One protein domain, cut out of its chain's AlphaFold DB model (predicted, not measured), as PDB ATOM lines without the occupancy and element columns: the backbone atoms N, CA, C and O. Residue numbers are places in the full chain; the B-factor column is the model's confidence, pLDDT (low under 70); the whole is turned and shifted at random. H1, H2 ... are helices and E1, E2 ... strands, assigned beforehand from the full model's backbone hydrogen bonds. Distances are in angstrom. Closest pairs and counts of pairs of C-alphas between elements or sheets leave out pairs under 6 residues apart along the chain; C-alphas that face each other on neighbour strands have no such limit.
ATOM      1  N   VAL A  28      20.030   8.016 -83.252       85.44
ATOM      2  CA  VAL A  28      20.747   9.010 -84.055       85.44
ATOM      3  C   VAL A  28      20.839   8.589 -85.523       85.44
ATOM      4  O   VAL A  28      20.729   9.422 -86.414       85.44
ATOM      5  N   SER A  29      21.011   7.298 -85.817       88.75
ATOM      6  CA  SER A  29      21.030   6.792 -87.194       88.75
ATOM      7  C   SER A  29      19.679   6.955 -87.901       88.75
ATOM      8  O   SER A  29      19.667   7.173 -89.112       88.75
ATOM      9  N   GLU A  30      18.557   6.871 -87.183       89.25
ATOM     10  CA  GLU A  30      17.239   7.176 -87.755       89.25
ATOM     11  C   GLU A  30      17.041   8.686 -87.942       89.25
ATOM     12  O   GLU A  30      16.572   9.102 -89.002       89.25
ATOM     13  N   ASP A  31      17.505   9.512 -86.999       90.69
ATOM     14  CA  ASP A  31      17.487  10.974 -87.140       90.69
ATOM     15  C   ASP A  31      18.314  11.445 -88.345       90.69
ATOM     16  O   ASP A  31      17.869  12.297 -89.114       90.69
ATOM     17  N   ILE A  32      19.494  10.849 -88.565       92.94
ATOM     18  CA  ILE A  32      20.343  11.123 -89.733       92.94
ATOM     19  C   ILE A  32      19.576  10.836 -91.024       92.94
ATOM     20  O   ILE A  32      19.526  11.693 -91.902       92.94
ATOM     21  N   LYS A  33      18.953   9.657 -91.143       93.25
ATOM     22  CA  LYS A  33      18.176   9.293 -92.340       93.25
ATOM     23  C   LYS A  33      16.980  10.219 -92.536       93.25
ATOM     24  O   LYS A  33      16.712  10.633 -93.661       93.25
ATOM     25  N   GLY A  34      16.262  10.548 -91.461       92.75
ATOM     26  CA  GLY A  34      15.143  11.487 -91.502       92.75
ATOM     27  C   GLY A  34      15.576  12.861 -92.012       92.75
ATOM     28  O   GLY A  34      14.919  13.437 -92.881       92.75
ATOM     29  N   LEU A  35      16.727  13.347 -91.540       92.06
ATOM     30  CA  LEU A  35      17.323  14.595 -91.998       92.06
ATOM     31  C   LEU A  35      17.773  14.521 -93.464       92.06
ATOM     32  O   LEU A  35      17.483  15.443 -94.218       92.06
ATOM     33  N   GLU A  36      18.422  13.435 -93.898       94.12
ATOM     34  CA  GLU A  36      18.803  13.228 -95.306       94.12
ATOM     35  C   GLU A  36      17.581  13.256 -96.234       94.12
ATOM     36  O   GLU A  36      17.598  13.941 -97.257       94.12
ATOM     37  N   VAL A  37      16.497  12.565 -95.859       93.00
ATOM     38  CA  VAL A  37      15.234  12.579 -96.612       93.00
ATOM     39  C   VAL A  37      14.682  13.999 -96.700       93.00
ATOM     40  O   VAL A  37      14.358  14.454 -97.794       93.00
ATOM     41  N   TYR A  38      14.605  14.713 -95.573       91.00
ATOM     42  CA  TYR A  38      14.110  16.089 -95.542       91.00
ATOM     43  C   TYR A  38      14.948  17.020 -96.426       91.00
ATOM     44  O   TYR A  38      14.397  17.675 -97.310       91.00
ATOM     45  N   LEU A  39      16.273  17.038 -96.250       89.19
ATOM     46  CA  LEU A  39      17.183  17.846 -97.066       89.19
ATOM     47  C   LEU A  39      17.063  17.497 -98.552       89.19
ATOM     48  O   LEU A  39      17.107  18.392 -99.396       89.19
ATOM     49  N   GLY A  40      16.827  16.223 -98.877       87.94
ATOM     50  CA  GLY A  40      16.661  15.803-100.260       87.94
ATOM     51  C   GLY A  40      15.396  16.325-100.939       87.94
ATOM     52  O   GLY A  40      15.398  16.574-102.146       87.94
ATOM     53  N   THR A  41      14.333  16.598-100.175       89.19
ATOM     54  CA  THR A  41      13.126  17.253-100.714       89.19
ATOM     55  C   THR A  41      13.351  18.717-101.097       89.19
ATOM     56  O   THR A  41      12.588  19.267-101.890       89.19
ATOM     57  N   LEU A  42      14.410  19.349-100.583       84.31
ATOM     58  CA  LEU A  42      14.722  20.754-100.847       84.31
ATOM     59  C   LEU A  42      15.428  20.973-102.201       84.31
ATOM     60  O   LEU A  42      15.664  22.120-102.570       84.31
ATOM     61  N   HIS A  43      15.753  19.906-102.953       71.38
ATOM     62  CA  HIS A  43      16.355  19.957-104.301       71.38
ATOM     63  C   HIS A  43      17.535  20.934-104.439       71.38
ATOM     64  O   HIS A  43      17.668  21.686-105.409       71.38
ATOM     65  N   LEU A  44      18.407  20.907-103.440       75.31
ATOM     66  CA  LEU A  44      19.549  21.801-103.315       75.31
ATOM     67  C   LEU A  44      20.599  21.481-104.380       75.31
ATOM     68  O   LEU A  44      20.843  20.315-104.686       75.31
ATOM     69  N   LYS A  45      21.235  22.519-104.931       82.62
ATOM     70  CA  LYS A  45      22.278  22.393-105.967       82.62
ATOM     71  C   LYS A  45      23.696  22.608-105.441       82.62
ATOM     72  O   LYS A  45      24.633  22.636-106.231       82.62
ATOM     73  N   GLU A  46      23.840  22.789-104.136       87.06
ATOM     74  CA  GLU A  46      25.103  23.147-103.503       87.06
ATOM     75  C   GLU A  46      25.358  22.255-102.295       87.06
ATOM     76  O   GLU A  46      24.429  21.853-101.586       87.06
ATOM     77  N   ASP A  47      26.635  21.951-102.081       93.12
ATOM     78  CA  ASP A  47      27.082  21.288-100.867       93.12
ATOM     79  C   ASP A  47      27.042  22.272 -99.701       93.12
ATOM     80  O   ASP A  47      27.337  23.460 -99.853       93.12
ATOM     81  N   PHE A  48      26.718  21.771 -98.515       93.50
ATOM     82  CA  PHE A  48      26.757  22.570 -97.295       93.50
ATOM     83  C   PHE A  48      27.627  21.887 -96.255       93.50
ATOM     84  O   PHE A  48      27.470  20.698 -95.997       93.50
ATOM     85  N   THR A  49      28.536  22.641 -95.645       94.44
ATOM     86  CA  THR A  49      29.535  22.106 -94.718       94.44
ATOM     87  C   THR A  49      29.408  22.759 -93.350       94.44
ATOM     88  O   THR A  49      29.353  23.981 -93.236       94.44
ATOM     89  N   LEU A  50      29.427  21.934 -92.308       94.50
ATOM     90  CA  LEU A  50      29.563  22.328 -90.914       94.50
ATOM     91  C   LEU A  50      30.870  21.761 -90.359       94.50
ATOM     92  O   LEU A  50      31.081  20.552 -90.403       94.50
ATOM     93  N   ASN A  51      31.712  22.611 -89.773       93.25
ATOM     94  CA  ASN A  51      32.832  22.139 -88.965       93.25
ATOM     95  C   ASN A  51      32.321  21.707 -87.583       93.25
ATOM     96  O   ASN A  51      31.624  22.458 -86.897       93.25
ATOM     97  N   LEU A  52      32.646  20.474 -87.194       89.75
ATOM     98  CA  LEU A  52      32.159  19.863 -85.964       89.75
ATOM     99  C   LEU A  52      32.870  20.400 -84.714       89.75
ATOM    100  O   LEU A  52      32.278  20.339 -83.634       89.75
ATOM    101  N   ASN A  53      34.075  20.973 -84.860       82.50
ATOM    102  CA  ASN A  53      34.883  21.593 -83.801       82.50
ATOM    103  C   ASN A  53      34.841  20.795 -82.492       82.50
ATOM    104  O   ASN A  53      34.531  21.327 -81.424       82.50
ATOM    105  N   PHE A  54      35.095  19.490 -82.567       77.75
ATOM    106  CA  PHE A  54      35.168  18.689 -81.358       77.75
ATOM    107  C   PHE A  54      36.391  19.132 -80.552       77.75
ATOM    108  O   PHE A  54      37.508  19.096 -81.053       77.75
ATOM    109  N   ASN A  55      36.215  19.459 -79.270       67.00
ATOM    110  CA  ASN A  55      37.311  19.880 -78.378       67.00
ATOM    111  C   ASN A  55      38.414  18.813 -78.175       67.00
ATOM    112  O   ASN A  55      39.349  19.019 -77.407       67.00
ATOM    113  N   THR A  56      38.286  17.651 -78.816       64.12
ATOM    114  CA  THR A  56      39.183  16.498 -78.699       64.12
ATOM    115  C   THR A  56      39.969  16.205 -79.974       64.12
ATOM    116  O   THR A  56      40.796  15.293 -79.967       64.12
ATOM    117  N   THR A  57      39.743  16.935 -81.072       64.31
ATOM    118  CA  THR A  57      40.520  16.723 -82.296       64.31
ATOM    119  C   THR A  57      41.934  17.284 -82.141       64.31
ATOM    120  O   THR A  57      42.100  18.386 -81.611       64.31
ATOM    121  N   PRO A  58      42.969  16.557 -82.602       74.31
ATOM    122  CA  PRO A  58      44.312  17.110 -82.724       74.31
ATOM    123  C   PRO A  58      44.285  18.446 -83.471       74.31
ATOM    124  O   PRO A  58      43.493  18.618 -84.392       74.31
ATOM    125  N   SER A  59      45.181  19.367 -83.116       74.31
ATOM    126  CA  SER A  59      45.216  20.738 -83.656       74.31
ATOM    127  C   SER A  59      45.307  20.828 -85.183       74.31
ATOM    128  O   SER A  59      44.954  21.849 -85.755       74.31
ATOM    129  N   HIS A  60      45.772  19.769 -85.835       83.69
ATOM    130  CA  HIS A  60      45.972  19.666 -87.276       83.69
ATOM    131  C   HIS A  60      44.971  18.699 -87.938       83.69
ATOM    132  O   HIS A  60      45.156  18.303 -89.083       83.69
ATOM    133  N   GLN A  61      43.938  18.259 -87.217       88.19
ATOM    134  CA  GLN A  61      42.838  17.476 -87.768       88.19
ATOM    135  C   GLN A  61      41.546  18.283 -87.714       88.19
ATOM    136  O   GLN A  61      41.281  18.996 -86.750       88.19
ATOM    137  N   GLU A  62      40.723  18.124 -88.739       90.62
ATOM    138  CA  GLU A  62      39.411  18.756 -88.825       90.62
ATOM    139  C   GLU A  62      38.360  17.702 -89.136       90.62
ATOM    140  O   GLU A  62      38.567  16.831 -89.980       90.62
ATOM    141  N   GLU A  63      37.224  17.794 -88.455       93.69
ATOM    142  CA  GLU A  63      36.084  16.915 -88.672       93.69
ATOM    143  C   GLU A  63      34.892  17.750 -89.134       93.69
ATOM    144  O   GLU A  63      34.538  18.758 -88.520       93.69
ATOM    145  N   LEU A  64      34.286  17.335 -90.240       95.25
ATOM    146  CA  LEU A  64      33.238  18.058 -90.938       95.25
ATOM    147  C   LEU A  64      32.006  17.172 -91.106       95.25
ATOM    148  O   LEU A  64      32.104  15.962 -91.324       95.25
ATOM    149  N   LEU A  65      30.846  17.817 -91.077       95.75
ATOM    150  CA  LEU A  65      29.587  17.269 -91.548       95.75
ATOM    151  C   LEU A  65      29.213  17.980 -92.846       95.75
ATOM    152  O   LEU A  65      29.053  19.200 -92.860       95.75
ATOM    153  N   VAL A  66      29.092  17.224 -93.932       96.19
ATOM    154  CA  VAL A  66      28.881  17.767 -95.278       96.19
ATOM    155  C   VAL A  66      27.592  17.207 -95.856       96.19
ATOM    156  O   VAL A  66      27.473  16.005 -96.052       96.19
ATOM    157  N   TRP A  67      26.627  18.061 -96.177       95.94
ATOM    158  CA  TRP A  67      25.566  17.683 -97.102       95.94
ATOM    159  C   TRP A  67      26.133  17.657 -98.513       95.94
ATOM    160  O   TRP A  67      26.569  18.692 -99.018       95.94
ATOM    161  N   ASN A  68      26.116  16.480 -99.134       95.31
ATOM    162  CA  ASN A  68      26.517  16.304-100.518       95.31
ATOM    163  C   ASN A  68      25.278  16.317-101.420       95.31
ATOM    164  O   ASN A  68      24.471  15.386-101.399       95.31
ATOM    165  N   HIS A  69      25.139  17.351-102.248       92.94
ATOM    166  CA  HIS A  69      23.977  17.513-103.125       92.94
ATOM    167  C   HIS A  69      23.932  16.497-104.272       92.94
ATOM    168  O   HIS A  69      22.870  16.251-104.838       92.94
ATOM    169  N   LYS A  70      25.055  15.889-104.662       92.19
ATOM    170  CA  LYS A  70      25.060  14.894-105.745       92.19
ATOM    171  C   LYS A  70      24.546  13.553-105.261       92.19
ATOM    172  O   LYS A  70      23.774  12.901-105.957       92.19
ATOM    173  N   THR A  71      24.991  13.137-104.079       93.69
ATOM    174  CA  THR A  71      24.599  11.853-103.492       93.69
ATOM    175  C   THR A  71      23.344  11.960-102.638       93.69
ATOM    176  O   THR A  71      22.721  10.935-102.381       93.69
ATOM    177  N   GLN A  72      22.949  13.179-102.249       93.25
ATOM    178  CA  GLN A  72      21.834  13.458-101.341       93.25
ATOM    179  C   GLN A  72      22.036  12.761 -99.988       93.25
ATOM    180  O   GLN A  72      21.123  12.147 -99.436       93.25
ATOM    181  N   ARG A  73      23.275  12.808 -99.481       95.44
ATOM    182  CA  ARG A  73      23.685  12.176 -98.222       95.44
ATOM    183  C   ARG A  73      24.449  13.155 -97.350       95.44
ATOM    184  O   ARG A  73      25.192  14.002 -97.851       95.44
ATOM    185  N   LEU A  74      24.303  12.990 -96.041       95.69
ATOM    186  CA  LEU A  74      25.189  13.609 -95.069       95.69
ATOM    187  C   LEU A  74      26.458  12.773 -94.992       95.69
ATOM    188  O   LEU A  74      26.403  11.572 -94.740       95.69
ATOM    189  N   LEU A  75      27.600  13.404 -95.208       96.94
ATOM    190  CA  LEU A  75      28.915  12.796 -95.138       96.94
ATOM    191  C   LEU A  75      29.620  13.253 -93.868       96.94
ATOM    192  O   LEU A  75      29.601  14.434 -93.522       96.94
ATOM    193  N   TYR A  76      30.278  12.314 -93.205       96.44
ATOM    194  CA  TYR A  76      31.299  12.621 -92.220       96.44
ATOM    195  C   TYR A  76      32.652  12.635 -92.927       96.44
ATOM    196  O   TYR A  76      33.035  11.645 -93.561       96.44
ATOM    197  N   VAL A  77      33.358  13.759 -92.822       95.31
ATOM    198  CA  VAL A  77      34.670  13.950 -93.442       95.31
ATOM    199  C   VAL A  77      35.686  14.281 -92.365       95.31
ATOM    200  O   VAL A  77      35.467  15.176 -91.553       95.31
ATOM    201  N   LYS A  78      36.816  13.579 -92.371       93.81
ATOM    202  CA  LYS A  78      37.945  13.854 -91.488       93.81
ATOM    203  C   LYS A  78      39.173  14.184 -92.313       93.81
ATOM    204  O   LYS A  78      39.628  13.361 -93.102       93.81
ATOM    205  N   ASN A  79      39.720  15.367 -92.078       92.62
ATOM    206  CA  ASN A  79      40.903  15.872 -92.752       92.62
ATOM    207  C   ASN A  79      42.092  15.902 -91.796       92.62
ATOM    208  O   ASN A  79      41.937  16.101 -90.588       92.62
ATOM    209  N   HIS A  80      43.278  15.741 -92.360       91.44
ATOM    210  CA  HIS A  80      44.559  15.979 -91.724       91.44
ATOM    211  C   HIS A  80      45.291  17.064 -92.500       91.44
ATOM    212  O   HIS A  80      45.281  17.060 -93.729       91.44
ATOM    213  N   TYR A  81      45.907  17.987 -91.778       88.62
ATOM    214  CA  TYR A  81      46.704  19.058 -92.345       88.62
ATOM    215  C   TYR A  81      48.172  18.850 -91.996       88.62
ATOM    216  O   TYR A  81      48.507  18.539 -90.848       88.62
ATOM    217  N   GLY A  82      49.044  19.060 -92.979       86.69
ATOM    218  CA  GLY A  82      50.484  19.032 -92.786       86.69
ATOM    219  C   GLY A  82      50.926  20.041 -91.726       86.69
ATOM    220  O   GLY A  82      50.375  21.137 -91.600       86.69
ATOM    221  N   VAL A  83      51.948  19.683 -90.949       84.81
ATOM    222  CA  VAL A  83      52.518  20.560 -89.919       84.81
ATOM    223  C   VAL A  83      53.970  20.849 -90.260       84.81
ATOM    224  O   VAL A  83      54.806  19.948 -90.302       84.81
ATOM    225  N   ALA A  84      54.282  22.126 -90.458       82.38
ATOM    226  CA  ALA A  84      55.650  22.596 -90.586       82.38
ATOM    227  C   ALA A  84      56.170  23.054 -89.216       82.38
ATOM    228  O   ALA A  84      55.545  23.871 -88.535       82.38
ATOM    229  N   CYS A  85      57.335  22.546 -88.816       78.38
ATOM    230  CA  CYS A  85      58.065  23.062 -87.661       78.38
ATOM    231  C   CYS A  85      58.984  24.187 -88.129       78.38
ATOM    232  O   CYS A  85      59.980  23.939 -88.808       78.38
ATOM    233  N   LEU A  86      58.651  25.419 -87.754       77.94
ATOM    234  CA  LEU A  86      59.470  26.581 -88.066       77.94
ATOM    235  C   LEU A  86      60.315  26.937 -86.842       77.94
ATOM    236  O   LEU A  86      59.803  27.085 -85.729       77.94
ATOM    237  N   SER A  87      61.627  27.056 -87.043       78.75
ATOM    238  CA  SER A  87      62.551  27.561 -86.028       78.75
ATOM    239  C   SER A  87      62.679  29.076 -86.157       78.75
ATOM    240  O   SER A  87      63.066  29.568 -87.217       78.75
ATOM    241  N   HIS A  88      62.417  29.809 -85.078       74.44
ATOM    242  CA  HIS A  88      62.824  31.208 -84.939       74.44
ATOM    243  C   HIS A  88      63.833  31.351 -83.797       74.44
ATOM    244  O   HIS A  88      63.896  30.505 -82.907       74.44
ATOM    245  N   ASP A  89      64.549  32.477 -83.759       74.00
ATOM    246  CA  ASP A  89      65.539  32.816 -82.720       74.00
ATOM    247  C   ASP A  89      65.004  32.738 -81.272       74.00
ATOM    248  O   ASP A  89      65.783  32.748 -80.322       74.00
ATOM    249  N   LYS A  90      63.677  32.656 -81.080       70.69
ATOM    250  CA  LYS A  90      62.998  32.554 -79.775       70.69
ATOM    251  C   LYS A  90      62.313  31.202 -79.505       70.69
ATOM    252  O   LYS A  90      61.628  31.084 -78.493       70.69
ATOM    253  N   GLY A  91      62.484  30.195 -80.367       74.38
ATOM    254  CA  GLY A  91      61.943  28.845 -80.174       74.38
ATOM    255  C   GLY A  91      61.301  28.230 -81.420       74.38
ATOM    256  O   GLY A  91      61.319  28.807 -82.509       74.38
ATOM    257  N   TYR A  92      60.724  27.041 -81.239       76.12
ATOM    258  CA  TYR A  92      59.977  26.323 -82.272       76.12
ATOM    259  C   TYR A  92      58.484  26.598 -82.128       76.12
ATOM    260  O   TYR A  92      57.942  26.516 -81.025       76.12
ATOM    261  N   TYR A  93      57.815  26.864 -83.243       77.88
ATOM    262  CA  TYR A  93      56.357  26.867 -83.307       77.88
ATOM    263  C   TYR A  93      55.884  25.995 -84.466       77.88
ATOM    264  O   TYR A  93      56.552  25.858 -85.496       77.88
ATOM    265  N   GLN A  94      54.736  25.358 -84.253       80.69
ATOM    266  CA  GLN A  94      54.064  24.554 -85.265       80.69
ATOM    267  C   GLN A  94      53.196  25.475 -86.115       80.69
ATOM    268  O   GLN A  94      52.371  26.218 -85.586       80.69
ATOM    269  N   HIS A  95      53.388  25.418 -87.425       81.62
ATOM    270  CA  HIS A  95      52.537  26.074 -88.400       81.62
ATOM    271  C   HIS A  95      51.734  25.004 -89.142       81.62
ATOM    272  O   HIS A  95      52.315  24.093 -89.734       81.62
ATOM    273  N   ILE A  96      50.407  25.109 -89.107       81.56
ATOM    274  CA  ILE A  96      49.522  24.214 -89.855       81.56
ATOM    275  C   ILE A  96      49.493  24.694 -91.303       81.56
ATOM    276  O   ILE A  96      49.162  25.847 -91.576       81.56
ATOM    277  N   ASN A  97      49.874  23.823 -92.228       84.31
ATOM    278  CA  ASN A  97      49.782  24.086 -93.650       84.31
ATOM    279  C   ASN A  97      48.414  23.623 -94.164       84.31
ATOM    280  O   ASN A  97      48.202  22.436 -94.399       84.31
ATOM    281  N   TYR A  98      47.490  24.567 -94.340       81.50
ATOM    282  CA  TYR A  98      46.142  24.270 -94.830       81.50
ATOM    283  C   TYR A  98      46.104  23.821 -96.298       81.50
ATOM    284  O   TYR A  98      45.137  23.173 -96.698       81.50
ATOM    285  N   ASP A  99      47.150  24.120 -97.077       84.88
ATOM    286  CA  ASP A  99      47.264  23.679 -98.471       84.88
ATOM    287  C   ASP A  99      47.679  22.201 -98.572       84.88
ATOM    288  O   ASP A  99      47.389  21.535 -99.565       84.88
ATOM    289  N   ASP A 100      48.328  21.668 -97.532       87.94
ATOM    290  CA  ASP A 100      48.714  20.260 -97.423       87.94
ATOM    291  C   ASP A 100      47.620  19.474 -96.695       87.94
ATOM    292  O   ASP A 100      47.744  19.106 -95.526       87.94
ATOM    293  N   LYS A 101      46.486  19.314 -97.380       90.44
ATOM    294  CA  LYS A 101      45.287  18.661 -96.856       90.44
ATOM    295  C   LYS A 101      45.177  17.226 -97.364       90.44
ATOM    296  O   LYS A 101      45.019  16.991 -98.560       90.44
ATOM    297  N   GLU A 102      45.114  16.280 -96.436       91.94
ATOM    298  CA  GLU A 102      44.812  14.874 -96.696       91.94
ATOM    299  C   GLU A 102      43.421  14.517 -96.150       91.94
ATOM    300  O   GLU A 102      43.102  14.780 -94.989       91.94
ATOM    301  N   VAL A 103      42.576  13.898 -96.980       91.81
ATOM    302  CA  VAL A 103      41.287  13.350 -96.536       91.81
ATOM    303  C   VAL A 103      41.533  11.957 -95.963       91.81
ATOM    304  O   VAL A 103      41.834  11.021 -96.699       91.81
ATOM    305  N   LEU A 104      41.397  11.813 -94.645       90.12
ATOM    306  CA  LEU A 104      41.583  10.537 -93.952       90.12
ATOM    307  C   LEU A 104      40.337   9.653 -94.027       90.12
ATOM    308  O   LEU A 104      40.435   8.430 -94.111       90.12
ATOM    309  N   ILE A 105      39.160  10.271 -93.915       92.50
ATOM    310  CA  ILE A 105      37.867   9.586 -93.919       92.50
ATOM    311  C   ILE A 105      36.885  10.445 -94.701       92.50
ATOM    312  O   ILE A 105      36.768  11.638 -94.439       92.50
ATOM    313  N   GLU A 106      36.138   9.816 -95.596       95.62
ATOM    314  CA  GLU A 106      34.957  10.388 -96.233       95.62
ATOM    315  C   GLU A 106      33.948   9.261 -96.437       95.62
ATOM    316  O   GLU A 106      34.200   8.314 -97.182       95.62
ATOM    317  N   LEU A 107      32.829   9.318 -95.717       96.25
ATOM    318  CA  LEU A 107      31.786   8.296 -95.793       96.25
ATOM    319  C   LEU A 107      30.415   8.862 -95.409       96.25
ATOM    320  O   LEU A 107      30.347   9.880 -94.713       96.25
ATOM    321  N   PRO A 108      29.310   8.215 -95.820       96.44
ATOM    322  CA  PRO A 108      27.982   8.577 -95.346       96.44
ATOM    323  C   PRO A 108      27.898   8.491 -93.823       96.44
ATOM    324  O   PRO A 108      28.271   7.484 -93.228       96.44
ATOM    325  N   LEU A 109      27.360   9.523 -93.177       94.56
ATOM    326  CA  LEU A 109      27.325   9.643 -91.723       94.56
ATOM    327  C   LEU A 109      26.619   8.450 -91.059       94.56
ATOM    328  O   LEU A 109      27.033   8.002 -89.996       94.56
ATOM    329  N   VAL A 110      25.592   7.882 -91.695       91.75
ATOM    330  CA  VAL A 110      24.895   6.689 -91.179       91.75
ATOM    331  C   VAL A 110      25.812   5.455 -91.079       91.75
ATOM    332  O   VAL A 110      25.621   4.601 -90.207       91.75
ATOM    333  N   GLU A 111      26.833   5.392 -91.936       90.94
ATOM    334  CA  GLU A 111      27.854   4.338 -92.006       90.94
ATOM    335  C   GLU A 111      29.073   4.654 -91.123       90.94
ATOM    336  O   GLU A 111      29.968   3.818 -90.990       90.94
ATOM    337  N   ALA A 112      29.111   5.831 -90.490       90.69
ATOM    338  CA  ALA A 112      30.196   6.214 -89.601       90.69
ATOM    339  C   ALA A 112      30.251   5.325 -88.345       90.69
ATOM    340  O   ALA A 112      29.227   4.758 -87.933       90.69
ATOM    341  N   PRO A 113      31.429   5.229 -87.693       89.38
ATOM    342  CA  PRO A 113      31.566   4.539 -86.417       89.38
ATOM    343  C   PRO A 113      30.527   5.011 -85.391       89.38
ATOM    344  O   PRO A 113      30.173   6.193 -85.339       89.38
ATOM    345  N   SER A 114      30.051   4.092 -84.551       86.00
ATOM    346  CA  SER A 114      29.034   4.369 -83.525       86.00
ATOM    347  C   SER A 114      29.415   5.524 -82.604       86.00
ATOM    348  O   SER A 114      28.565   6.316 -82.221       86.00
ATOM    349  N   GLU A 115      30.697   5.657 -82.285       87.31
ATOM    350  CA  GLU A 115      31.248   6.699 -81.427       87.31
ATOM    351  C   GLU A 115      31.112   8.087 -82.060       87.31
ATOM    352  O   GLU A 115      30.826   9.057 -81.358       87.31
ATOM    353  N   VAL A 116      31.282   8.180 -83.383       89.31
ATOM    354  CA  VAL A 116      31.126   9.429 -84.140       89.31
ATOM    355  C   VAL A 116      29.660   9.841 -84.150       89.31
ATOM    356  O   VAL A 116      29.337  10.976 -83.802       89.31
ATOM    357  N   LYS A 117      28.760   8.907 -84.480       90.19
ATOM    358  CA  LYS A 117      27.312   9.163 -84.497       90.19
ATOM    359  C   LYS A 117      26.799   9.552 -83.117       90.19
ATOM    360  O   LYS A 117      26.134  10.574 -82.985       90.19
ATOM    361  N   LYS A 118      27.194   8.808 -82.082       88.06
ATOM    362  CA  LYS A 118      26.852   9.108 -80.690       88.06
ATOM    363  C   LYS A 118      27.272  10.526 -80.306       88.06
ATOM    364  O   LYS A 118      26.455  11.267 -79.781       88.06
ATOM    365  N   ARG A 119      28.503  10.929 -80.634       89.62
ATOM    366  CA  ARG A 119      28.997  12.282 -80.347       89.62
ATOM    367  C   ARG A 119      28.222  13.361 -81.099       89.62
ATOM    368  O   ARG A 119      27.875  14.380 -80.520       89.62
ATOM    369  N   ILE A 120      27.922  13.129 -82.376       90.19
ATOM    370  CA  ILE A 120      27.103  14.034 -83.194       90.19
ATOM    371  C   ILE A 120      25.701  14.214 -82.602       90.19
ATOM    372  O   ILE A 120      25.186  15.332 -82.611       90.19
ATOM    373  N   GLY A 121      25.108  13.140 -82.073       87.44
ATOM    374  CA  GLY A 121      23.829  13.185 -81.369       87.44
ATOM    375  C   GLY A 121      23.913  13.916 -80.026       87.44
ATOM    376  O   GLY A 121      23.166  14.860 -79.802       87.44
ATOM    377  N   GLU A 122      24.845  13.519 -79.153       88.50
ATOM    378  CA  GLU A 122      25.008  14.080 -77.799       88.50
ATOM    379  C   GLU A 122      25.410  15.563 -77.804       88.50
ATOM    380  O   GLU A 122      25.000  16.311 -76.921       88.50
ATOM    381  N   GLU A 123      26.184  16.006 -78.797       89.94
ATOM    382  CA  GLU A 123      26.570  17.413 -78.965       89.94
ATOM    383  C   GLU A 123      25.611  18.206 -79.877       89.94
ATOM    384  O   GLU A 123      25.959  19.296 -80.337       89.94
ATOM    385  N   GLU A 124      24.430  17.658 -80.182       90.25
ATOM    386  CA  GLU A 124      23.366  18.298 -80.975       90.25
ATOM    387  C   GLU A 124      23.829  18.843 -82.342       90.25
ATOM    388  O   GLU A 124      23.282  19.811 -82.884       90.25
ATOM    389  N   LYS A 125      24.841  18.213 -82.953       92.75
ATOM    390  CA  LYS A 125      25.447  18.710 -84.199       92.75
ATOM    391  C   LYS A 125      24.486  18.640 -85.382       92.75
ATOM    392  O   LYS A 125      24.567  19.493 -86.261       92.75
ATOM    393  N   LEU A 126      23.554  17.681 -85.397       92.31
ATOM    394  CA  LEU A 126      22.501  17.600 -86.423       92.31
ATOM    395  C   LEU A 126      21.537  18.791 -86.342       92.31
ATOM    396  O   LEU A 126      21.204  19.393 -87.363       92.31
ATOM    397  N   SER A 127      21.136  19.175 -85.129       91.44
ATOM    398  CA  SER A 127      20.276  20.338 -84.892       91.44
ATOM    399  C   SER A 127      20.980  21.635 -85.287       91.44
ATOM    400  O   SER A 127      20.402  22.478 -85.980       91.44
ATOM    401  N   LEU A 128      22.255  21.777 -84.908       92.88
ATOM    402  CA  LEU A 128      23.085  22.911 -85.312       92.88
ATOM    403  C   LEU A 128      23.223  22.991 -86.837       92.88
ATOM    404  O   LEU A 128      23.060  24.069 -87.410       92.88
ATOM    405  N   PHE A 129      23.476  21.852 -87.489       93.44
ATOM    406  CA  PHE A 129      23.554  21.751 -88.941       93.44
ATOM    407  C   PHE A 129      22.279  22.275 -89.594       93.44
ATOM    408  O   PHE A 129      22.346  23.190 -90.410       93.44
ATOM    409  N   LEU A 130      21.115  21.759 -89.190       91.00
ATOM    410  CA  LEU A 130      19.826  22.167 -89.746       91.00
ATOM    411  C   LEU A 130      19.543  23.663 -89.528       91.00
ATOM    412  O   LEU A 130      19.022  24.331 -90.425       91.00
ATOM    413  N   SER A 131      19.904  24.205 -88.363       89.56
ATOM    414  CA  SER A 131      19.731  25.627 -88.047       89.56
ATOM    415  C   SER A 131      20.566  26.523 -88.965       89.56
ATOM    416  O   SER A 131      20.027  27.425 -89.611       89.56
ATOM    417  N   LEU A 132      21.868  26.248 -89.089       89.38
ATOM    418  CA  LEU A 132      22.769  27.024 -89.948       89.38
ATOM    419  C   LEU A 132      22.431  26.859 -91.430       89.38
ATOM    420  O   LEU A 132      22.466  27.829 -92.187       89.38
ATOM    421  N   PHE A 133      22.034  25.654 -91.820       88.12
ATOM    422  CA  PHE A 133      21.548  25.361 -93.158       88.12
ATOM    423  C   PHE A 133      20.292  26.183 -93.497       88.12
ATOM    424  O   PHE A 133      20.195  26.815 -94.546       88.12
ATOM    425  N   SER A 134      19.335  26.266 -92.573       86.62
ATOM    426  CA  SER A 134      18.123  27.074 -92.765       86.62
ATOM    427  C   SER A 134      18.435  28.573 -92.857       86.62
ATOM    428  O   SER A 134      17.792  29.313 -93.603       86.62
ATOM    429  N   GLN A 135      19.435  29.050 -92.110       85.88
ATOM    430  CA  GLN A 135      19.890  30.439 -92.179       85.88
ATOM    431  C   GLN A 135      20.558  30.762 -93.520       85.88
ATOM    432  O   GLN A 135      20.282  31.825 -94.081       85.88
ATOM    433  N   SER A 136      21.388  29.859 -94.055       83.31
ATOM    434  CA  SER A 136      22.049  30.069 -95.347       83.31
ATOM    435  C   SER A 136      21.032  30.151 -96.489       83.31
ATOM    436  O   SER A 136      21.104  31.080 -97.295       83.31
ATOM    437  N   LEU A 137      20.009  29.288 -96.486       81.38
ATOM    438  CA  LEU A 137      18.900  29.364 -97.441       81.38
ATOM    439  C   LEU A 137      18.141  30.693 -97.352       81.38
ATOM    440  O   LEU A 137      17.886  31.345 -98.366       81.38
ATOM    441  N   ASN A 138      17.814  31.142 -96.140       77.75
ATOM    442  CA  ASN A 138      17.124  32.419 -95.942       77.75
ATOM    443  C   ASN A 138      17.954  33.617 -96.431       77.75
ATOM    444  O   ASN A 138      17.395  34.571 -96.978       77.75
ATOM    445  N   ALA A 139      19.277  33.585 -96.253       72.88
ATOM    446  CA  ALA A 139      20.170  34.628 -96.748       72.88
ATOM    447  C   ALA A 139      20.207  34.667 -98.285       72.88
ATOM    448  O   ALA A 139      20.109  35.747 -98.872       72.88
ATOM    449  N   GLN A 140      20.266  33.501 -98.939       67.62
ATOM    450  CA  GLN A 140      20.185  33.394-100.398       67.62
ATOM    451  C   GLN A 140      18.856  33.956-100.925       67.62
ATOM    452  O   GLN A 140      18.859  34.789-101.830       67.62
ATOM    453  N   HIS A 141      17.728  33.596-100.305       61.09
ATOM    454  CA  HIS A 141      16.416  34.123-100.689       61.09
ATOM    455  C   HIS A 141      16.301  35.640-100.512       61.09
ATOM    456  O   HIS A 141      15.756  36.308-101.387       61.09
ATOM    457  N   ARG A 142      16.826  36.214 -99.422       59.00
ATOM    458  CA  ARG A 142      16.779  37.670 -99.204       59.00
ATOM    459  C   ARG A 142      17.577  38.442-100.250       59.00
ATOM    460  O   ARG A 142      17.095  39.469-100.714       59.00
ATOM    461  N   ASN A 143      18.739  37.941-100.667       55.78
ATOM    462  CA  ASN A 143      19.542  38.597-101.702       55.78
ATOM    463  C   ASN A 143      18.826  38.653-103.063       55.78
ATOM    464  O   ASN A 143      18.992  39.626-103.788       55.78
ATOM    465  N   PHE A 144      17.957  37.689-103.385       51.78
ATOM    466  CA  PHE A 144      17.163  37.721-104.621       51.78
ATOM    467  C   PHE A 144      16.109  38.846-104.676       51.78
ATOM    468  O   PHE A 144      15.698  39.232-105.769       51.78
ATOM    469  N   PHE A 145      15.682  39.401-103.536       48.75
ATOM    470  CA  PHE A 145      14.664  40.462-103.490       48.75
ATOM    471  C   PHE A 145      15.231  41.889-103.483       48.75
ATOM    472  O   PHE A 145      14.465  42.828-103.659       48.75
ATOM    473  N   TYR A 146      16.544  42.071-103.314       46.53
ATOM    474  CA  TYR A 146      17.184  43.397-103.357       46.53
ATOM    475  C   TYR A 146      17.797  43.751-104.723       46.53
ATOM    476  O   TYR A 146      18.334  44.844-104.879       46.53
ATOM    477  N   PHE A 147      17.708  42.851-105.707       45.84
ATOM    478  CA  PHE A 147      18.216  43.054-107.071       45.84
ATOM    479  C   PHE A 147      17.120  43.068-108.155       45.84
ATOM    480  O   PHE A 147      17.454  42.996-109.336       45.84
TER     481      PHE A 147
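Overview. This is residues 28 to 147 of the 148 residues of an uncharacterized protein of Legionella sp. km772 (UniProt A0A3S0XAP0). A twisted antiparallel sheet of four strands has its last two, E3 and E4, drawn out into a long hairpin whose far end, residues 87 to 92, sticks out. Near the other end of that hairpin H1 and H3 pack on the sheet, with H2 packed on the first residues of H1, and residues 138 to 147, of which 138 to 145 belong to H3, stick out. The 120 printed residues include three named helices and four named strands, along the chain H1 E1 E2 E3 E4 H2 H3; the sheet's order is E1 E2 E3 E4, and the class is mixed, helices and strands. The whole is loose, with a radius of gyration of the C-alphas of 17.4 A, and flat, spanning 56 by 44 by 24 A.

Along the chain. Find C-alpha 28 at (20.747, 9.010, -84.055); from there H1 runs over residues 28 to 41, 20.1 A. Next come E1, residues 48 to 51, 10.3 A, and E2, residues 61 to 68, 20.7 A. E3, residues 73 to 88, reaches 45.5 A, to C-alpha 88 at (62.824, 31.208, -84.939). E4, residues 91 to 108, returns over 42.4 A and bends by 58 degrees at residue 99. H2 is residues 114 to 122, 12.0 A, and H3 is residues 125 to 145, 31.0 A, ending at C-alpha 145 at (14.664, 40.462, -103.490).

Arrangement. Begin with the sheet, a meander, each strand the antiparallel neighbour of the one before. In the hairpin E1 and E2, N 50 and O 65 are 2.8 A apart; in E2 and E3, N 64 and O 77 are 2.8 A apart; in E3 and E4, look at N 84 and O 95, 2.9 A, each within hydrogen-bond range. The edge strands E1 and E4 are apart. H1 and H3 on one face of the sheet make two layers, a helix layer and a sheet layer. H3 has a height over the sheet of 9.1 A and runs slantwise to the strands, at 46 degrees to E1 on the local plane; its closest C-alphas to E1 are those of Phe 129 and Leu 50, 6.4 A. The closest C-alphas of H1 and E3 are those of Glu 36 and Arg 73, 5.8 A. H1 and H3 are close but not clearly touching, at a shallow tilt of 14 degrees, the same way, with C-alphas 32 and 126 at 7.6 A. H2 is not on the sheet; H1 touches it with residues 28 to 29 alone, the C-alphas of Val 28 and Gly 121 being 5.8 A apart, and their lines are only just about perpendicular at 72 degrees. In H1 and H2 every O i to N i+4 pair is within hydrogen-bond range; in H3, 16 of 17 are.

Size, cuts and confidence. The two C-alphas farthest apart, those of Thr 41 and Asp 89, are 57.6 A apart. The printed part has no cut, and no link is long. Confidence is under 70 at residues 55 to 57 and 140 to 147.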